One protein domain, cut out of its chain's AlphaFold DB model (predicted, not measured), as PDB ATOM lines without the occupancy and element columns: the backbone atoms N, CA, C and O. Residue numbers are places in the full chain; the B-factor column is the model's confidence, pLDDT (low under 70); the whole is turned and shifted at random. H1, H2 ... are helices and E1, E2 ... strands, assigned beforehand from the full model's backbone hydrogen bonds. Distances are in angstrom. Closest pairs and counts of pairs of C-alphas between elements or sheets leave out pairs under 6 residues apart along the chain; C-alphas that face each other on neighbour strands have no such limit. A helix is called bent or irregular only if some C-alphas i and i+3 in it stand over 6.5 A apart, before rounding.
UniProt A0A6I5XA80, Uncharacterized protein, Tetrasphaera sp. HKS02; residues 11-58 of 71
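This is residues 11 to 58 of the 71 residues of an uncharacterized protein of Tetrasphaera sp. HKS02 (UniProt A0A6I5XA80). One straight helix, H1, runs along the long axis of a thin, flat model, and a small two-stranded hairpin, E1 and E2, packs beside its first part, residues 11 to 23. From the far end of the helix a long stretch with no named element, residues 29 to 44, folds back through a loop and leads into the hairpin. The printed part has 48 residues, with one named helix and two named strands in the order H1, E1, E2; the sheet has the order E1 - E2 and is antiparallel, and the class is mixed, helices and strands. The whole is compact, with a radius of gyration of the C-alphas of 10.9 A, and its C-alphas span 31 by 23 by 7 A.

The printed part begins with H1, residues 11 to 28, which measures 25.4 A from first to last C-alpha. C-alpha 11 is at (144.139, 46.171, 73.564) and C-alpha 28 is at (129.252, 27.110, 81.272). Residues 29 to 44 follow, with no named element. E1 comes next, residues 45 to 48, 10.1 A from first to last C-alpha. E2, residues 54 to 57, measures 9.3 A and ends with C-alpha 57 at (133.861, 38.719, 65.311). Cys 58 is the last printed residue.

H1 is not bent, and within it every O i to N i+4 pair is within hydrogen-bond range. H1 and E1 have 9 pairs of C-alphas within 8 A, and their closest C-alphas, those of Ala 18 and Pro 46, are 5.9 A apart. H1 and E2 have 3 such pairs, the closest being the C-alphas of Leu 15 and Val 54, 6.0 A apart. The centre of H1 is 9.4 A from that of E1 and 10.9 A from that of E2. E1 and E2 form a hairpin of antiparallel neighbour strands, with 136 degrees between their N-to-C directions. N 47 and O 55 are within hydrogen-bond range at 2.8 A, and so are N 57 and O 45 at 2.9 A. The C-alphas of Val 48 and Val 54 face each other at 4.6 A.

The outline is flat. The two C-alphas farthest apart are those of Trp 30 and Ala 51, 32.7 A apart, and the first and last printed C-alphas, of Ala 11 and Cys 58, are 18.5 A apart. The link from H1 to E1 is long, with 16 residues, and their C-alphas lie 5 to 16 A from the mean of all C-alphas; the link from E1 to E2 is tight, with 5 residues. The printed part has no cut. The mean pLDDT of the printed part is 90.1, and no printed residue is under 70.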
ATOM      1  N   ALA A  11     144.751  47.054  74.554       84.50
ATOM      2  CA  ALA A  11     144.139  46.171  73.564       84.50
ATOM      3  C   ALA A  11     144.495  44.704  73.838       84.50
ATOM      4  O   ALA A  11     143.609  43.851  73.862       84.50
ATOM      5  N   SER A  12     145.763  44.419  74.138       86.56
ATOM      6  CA  SER A  12     146.227  43.087  74.544       86.56
ATOM      7  C   SER A  12     145.560  42.616  75.841       86.56
ATOM      8  O   SER A  12     145.112  41.472  75.928       86.56
ATOM      9  N   ALA A  13     145.402  43.515  76.818       88.56
ATOM     10  CA  ALA A  13     144.665  43.247  78.052       88.56
ATOM     11  C   ALA A  13     143.195  42.878  77.789       88.56
ATOM     12  O   ALA A  13     142.696  41.865  78.281       88.56
ATOM     13  N   ALA A  14     142.502  43.695  76.990       90.44
ATOM     14  CA  ALA A  14     141.103  43.478  76.644       90.44
ATOM     15  C   ALA A  14     140.904  42.186  75.842       90.44
ATOM     16  O   ALA A  14     139.945  41.455  76.091       90.44
ATOM     17  N   LEU A  15     141.827  41.869  74.930       91.88
ATOM     18  CA  LEU A  15     141.798  40.634  74.158       91.88
ATOM     19  C   LEU A  15     141.968  39.411  75.063       91.88
ATOM     20  O   LEU A  15     141.202  38.463  74.941       91.88
ATOM     21  N   ALA A  16     142.917  39.444  76.005       91.94
ATOM     22  CA  ALA A  16     143.125  38.351  76.952       91.94
ATOM     23  C   ALA A  16     141.882  38.096  77.823       91.94
ATOM     24  O   ALA A  16     141.478  36.947  78.000       91.94
ATOM     25  N   ILE A  17     141.241  39.163  78.314       93.31
ATOM     26  CA  ILE A  17     139.997  39.065  79.092       93.31
ATOM     27  C   ILE A  17     138.867  38.477  78.241       93.31
ATOM     28  O   ILE A  17     138.159  37.583  78.697       93.31
ATOM     29  N   ALA A  18     138.695  38.960  77.009       92.81
ATOM     30  CA  ALA A  18     137.637  38.480  76.127       92.81
ATOM     31  C   ALA A  18     137.839  37.006  75.731       92.81
ATOM     32  O   ALA A  18     136.864  36.263  75.652       92.81
ATOM     33  N   SER A  19     139.087  36.568  75.541       93.62
ATOM     34  CA  SER A  19     139.415  35.163  75.270       93.62
ATOM     35  C   SER A  19     139.100  34.270  76.463       93.62
ATOM     36  O   SER A  19     138.400  33.278  76.300       93.62
ATOM     37  N   ALA A  20     139.523  34.663  77.667       94.56
ATOM     38  CA  ALA A  20     139.188  33.922  78.881       94.56
ATOM     39  C   ALA A  20     137.666  33.828  79.088       94.56
ATOM     40  O   ALA A  20     137.152  32.784  79.473       94.56
ATOM     41  N   LEU A  21     136.931  34.902  78.780       93.06
ATOM     42  CA  LEU A  21     135.472  34.887  78.829       93.06
ATOM     43  C   LEU A  21     134.866  33.918  77.802       93.06
ATOM     44  O   LEU A  21     133.915  33.221  78.132       93.06
ATOM     45  N   ALA A  22     135.389  33.863  76.575       91.75
ATOM     46  CA  ALA A  22     134.910  32.925  75.559       91.75
ATOM     47  C   ALA A  22     135.074  31.463  76.007       91.75
ATOM     48  O   ALA A  22     134.157  30.660  75.829       91.75
ATOM     49  N   ASP A  23     136.212  31.143  76.628       92.62
ATOM     50  CA  ASP A  23     136.494  29.807  77.156       92.62
ATOM     51  C   ASP A  23     135.509  29.440  78.282       92.62
ATOM     52  O   ASP A  23     134.831  28.415  78.200       92.62
ATOM     53  N   GLU A  24     135.331  30.322  79.268       93.94
ATOM     54  CA  GLU A  24     134.377  30.130  80.374       93.94
ATOM     55  C   GLU A  24     132.927  29.984  79.883       93.94
ATOM     56  O   GLU A  24     132.169  29.158  80.392       93.94
ATOM     57  N   LEU A  25     132.513  30.756  78.871       91.50
ATOM     58  CA  LEU A  25     131.172  30.650  78.285       91.50
ATOM     59  C   LEU A  25     130.968  29.306  77.577       91.50
ATOM     60  O   LEU A  25     129.912  28.689  77.726       91.50
ATOM     61  N   SER A  26     131.973  28.833  76.841       90.25
ATOM     62  CA  SER A  26     131.931  27.520  76.191       90.25
ATOM     63  C   SER A  26     131.715  26.396  77.212       90.25
ATOM     64  O   SER A  26     130.891  25.501  76.996       90.25
ATOM     65  N   GLU A  27     132.397  26.482  78.358       92.31
ATOM     66  CA  GLU A  27     132.262  25.525  79.457       92.31
ATOM     67  C   GLU A  27     130.907  25.641  80.173       92.31
ATOM     68  O   GLU A  27     130.220  24.635  80.375       92.31
ATOM     69  N   LEU A  28     130.481  26.861  80.514       94.25
ATOM     70  CA  LEU A  28     129.252  27.110  81.272       94.25
ATOM     71  C   LEU A  28     127.988  26.716  80.498       94.25
ATOM     72  O   LEU A  28     127.031  26.218  81.093       94.25
ATOM     73  N   PHE A  29     127.992  26.919  79.180       91.44
ATOM     74  CA  PHE A  29     126.839  26.684  78.309       91.44
ATOM     75  C   PHE A  29     126.977  25.440  77.428       91.44
ATOM     76  O   PHE A  29     126.201  25.247  76.493       91.44
ATOM     77  N   TRP A  30     127.933  24.559  77.742       88.12
ATOM     78  CA  TRP A  30     128.037  23.221  77.153       88.12
ATOM     79  C   TRP A  30     128.125  23.259  75.618       88.12
ATOM     80  O   TRP A  30     127.536  22.429  74.920       88.12
ATOM     81  N   GLY A  31     128.866  24.237  75.090       80.00
ATOM     82  CA  GLY A  31     129.060  24.426  73.653       80.00
ATOM     83  C   GLY A  31     127.932  25.162  72.924       80.00
ATOM     84  O   GLY A  31     127.938  25.181  71.691       80.00
ATOM     85  N   GLU A  32     126.979  25.782  73.630       88.38
ATOM     86  CA  GLU A  32     126.094  26.774  73.011       88.38
ATOM     87  C   GLU A  32     126.930  27.904  72.386       88.38
ATOM     88  O   GLU A  32     127.935  28.353  72.943       88.38
ATOM     89  N   ALA A  33     126.534  28.361  71.197       89.50
ATOM     90  CA  ALA A  33     127.240  29.411  70.476       89.50
ATOM     91  C   ALA A  33     127.036  30.765  71.169       89.50
ATOM     92  O   ALA A  33     126.111  31.503  70.835       89.50
ATOM     93  N   ILE A  34     127.894  31.088  72.138       88.62
ATOM     94  CA  ILE A  34     127.831  32.329  72.911       88.62
ATOM     95  C   ILE A  34     129.191  33.051  72.860       88.62
ATOM     96  O   ILE A  34     130.188  32.487  73.303       88.62
ATOM     97  N   PRO A  35     129.249  34.300  72.355       89.06
ATOM     98  CA  PRO A  35     128.144  35.035  71.737       89.06
ATOM     99  C   PRO A  35     127.652  34.402  70.423       89.06
ATOM    100  O   PRO A  35     128.461  33.832  69.685       89.06
ATOM    101  N   PRO A  36     126.352  34.524  70.094       89.62
ATOM    102  CA  PRO A  36     125.770  33.881  68.918       89.62
ATOM    103  C   PRO A  36     126.258  34.529  67.632       89.62
ATOM    104  O   PRO A  36     125.999  35.706  67.413       89.62
ATOM    105  N   CYS A  37     126.904  33.765  66.744       90.06
ATOM    106  CA  CYS A  37     127.319  34.254  65.430       90.06
ATOM    107  C   CYS A  37     126.137  34.312  64.440       90.06
ATOM    108  O   CYS A  37     125.611  33.261  64.066       90.06
ATOM    109  N   PRO A  38     125.741  35.493  63.924       86.69
ATOM    110  CA  PRO A  38     124.667  35.596  62.944       86.69
ATOM    111  C   PRO A  38     124.940  34.731  61.712       86.69
ATOM    112  O   PRO A  38     125.997  34.826  61.086       86.69
ATOM    113  N   GLY A  39     123.972  33.881  61.368       87.62
ATOM    114  CA  GLY A  39     124.045  33.005  60.198       87.62
ATOM    115  C   GLY A  39     124.951  31.777  60.343       87.62
ATOM    116  O   GLY A  39     125.070  31.029  59.375       87.62
ATOM    117  N   HIS A  40     125.548  31.534  61.515       89.25
ATOM    118  CA  HIS A  40     126.441  30.398  61.745       89.25
ATOM    119  C   HIS A  40     126.163  29.691  63.082       89.25
ATOM    120  O   HIS A  40     125.577  30.259  63.994       89.25
ATOM    121  N   ALA A  41     126.596  28.431  63.195       91.25
ATOM    122  CA  ALA A  41     126.364  27.589  64.375       91.25
ATOM    123  C   ALA A  41     127.508  27.615  65.410       91.25
ATOM    124  O   ALA A  41     127.476  26.858  66.373       91.25
ATOM    125  N   HIS A  42     128.535  28.438  65.201       91.00
ATOM    126  CA  HIS A  42     129.676  28.575  66.109       91.00
ATOM    127  C   HIS A  42     129.562  29.860  66.945       91.00
ATOM    128  O   HIS A  42     128.922  30.818  66.496       91.00
ATOM    129  N   PRO A  43     130.206  29.927  68.124       92.56
ATOM    130  CA  PRO A  43     130.337  31.184  68.847       92.56
ATOM    131  C   PRO A  43     131.171  32.186  68.041       92.56
ATOM    132  O   PRO A  43     131.924  31.830  67.124       92.56
ATOM    133  N   MET A  44     131.040  33.460  68.380       92.62
ATOM    134  CA  MET A  44     132.029  34.454  67.975       92.62
ATOM    135  C   MET A  44     133.324  34.294  68.748       92.62
ATOM    136  O   MET A  44     133.340  33.779  69.863       92.62
ATOM    137  N   THR A  45     134.400  34.821  68.176       93.81
ATOM    138  CA  THR A  45     135.698  34.889  68.837       93.81
ATOM    139  C   THR A  45     136.139  36.341  69.000       93.81
ATOM    140  O   THR A  45     135.801  37.193  68.170       93.81
ATOM    141  N   PRO A  46     136.868  36.663  70.075       93.94
ATOM    142  CA  PRO A  46     137.422  37.991  70.249       93.94
ATOM    143  C   PRO A  46     138.579  38.211  69.269       93.94
ATOM    144  O   PRO A  46     139.436  37.348  69.079       93.94
ATOM    145  N   GLN A  47     138.598  39.372  68.621       92.00
ATOM    146  CA  GLN A  47     139.590  39.753  67.616       92.00
ATOM    147  C   GLN A  47     139.937  41.238  67.733       92.00
ATOM    148  O   GLN A  47     139.167  42.033  68.269       92.00
ATOM    149  N   VAL A  48     141.089  41.629  67.188       89.38
ATOM    150  CA  VAL A  48     141.460  43.041  67.034       89.38
ATOM    151  C   VAL A  48     140.989  43.524  65.666       89.38
ATOM    152  O   VAL A  48     141.395  43.000  64.630       89.38
ATOM    153  N   SER A  49     140.117  44.528  65.657       87.38
ATOM    154  CA  SER A  49     139.650  45.183  64.432       87.38
ATOM    155  C   SER A  49     140.774  45.961  63.739       87.38
ATOM    156  O   SER A  49     141.763  46.348  64.360       87.38
ATOM    157  N   GLY A  50     140.585  46.306  62.461       81.25
ATOM    158  CA  GLY A  50     141.536  47.155  61.726       81.25
ATOM    159  C   GLY A  50     141.747  48.556  62.328       81.25
ATOM    160  O   GLY A  50     142.722  49.219  61.992       81.25
ATOM    161  N   ALA A  51     140.862  48.998  63.229       83.88
ATOM    162  CA  ALA A  51     140.979  50.253  63.974       83.88
ATOM    163  C   ALA A  51     141.663  50.089  65.351       83.88
ATOM    164  O   ALA A  51     141.762  51.060  66.095       83.88
ATOM    165  N   GLY A  52     142.107  48.878  65.711       83.31
ATOM    166  CA  GLY A  52     142.781  48.588  66.981       83.31
ATOM    167  C   GLY A  52     141.851  48.321  68.171       83.31
ATOM    168  O   GLY A  52     142.330  48.102  69.277       83.31
ATOM    169  N   ALA A  53     140.529  48.313  67.973       87.31
ATOM    170  CA  ALA A  53     139.569  47.949  69.017       87.31
ATOM    171  C   ALA A  53     139.377  46.427  69.098       87.31
ATOM    172  O   ALA A  53     139.292  45.773  68.055       87.31
ATOM    173  N   VAL A  54     139.247  45.888  70.313       90.06
ATOM    174  CA  VAL A  54     138.854  44.489  70.547       90.06
ATOM    175  C   VAL A  54     137.350  44.340  70.320       90.06
ATOM    176  O   VAL A  54     136.556  45.090  70.885       90.06
ATOM    177  N   VAL A  55     136.968  43.384  69.479       90.62
ATOM    178  CA  VAL A  55     135.588  43.134  69.046       90.62
ATOM    179  C   VAL A  55     135.284  41.641  69.063       90.62
ATOM    180  O   VAL A  55     136.183  40.821  68.889       90.62
ATOM    181  N   TRP A  56     134.012  41.285  69.218       92.44
ATOM    182  CA  TRP A  56     133.541  39.941  68.896       92.44
ATOM    183  C   TRP A  56     133.297  39.857  67.397       92.44
ATOM    184  O   TRP A  56     132.553  40.668  66.841       92.44
ATOM    185  N   ALA A  57     133.947  38.901  66.746       93.38
ATOM    186  CA  ALA A  57     133.861  38.719  65.311       93.38
ATOM    187  C   ALA A  57     133.616  37.257  64.953       93.38
ATOM    188  O   ALA A  57     133.978  36.324  65.674       93.38
ATOM    189  N   CYS A  58     132.988  37.063  63.801       92.44
ATOM    190  CA  CYS A  58     132.839  35.745  63.217       92.44
ATOM    191  C   CYS A  58     134.229  35.159  62.891       92.44
ATOM    192  O   CYS A  58     134.985  35.778  62.138       92.44
TER     193      CYS A  58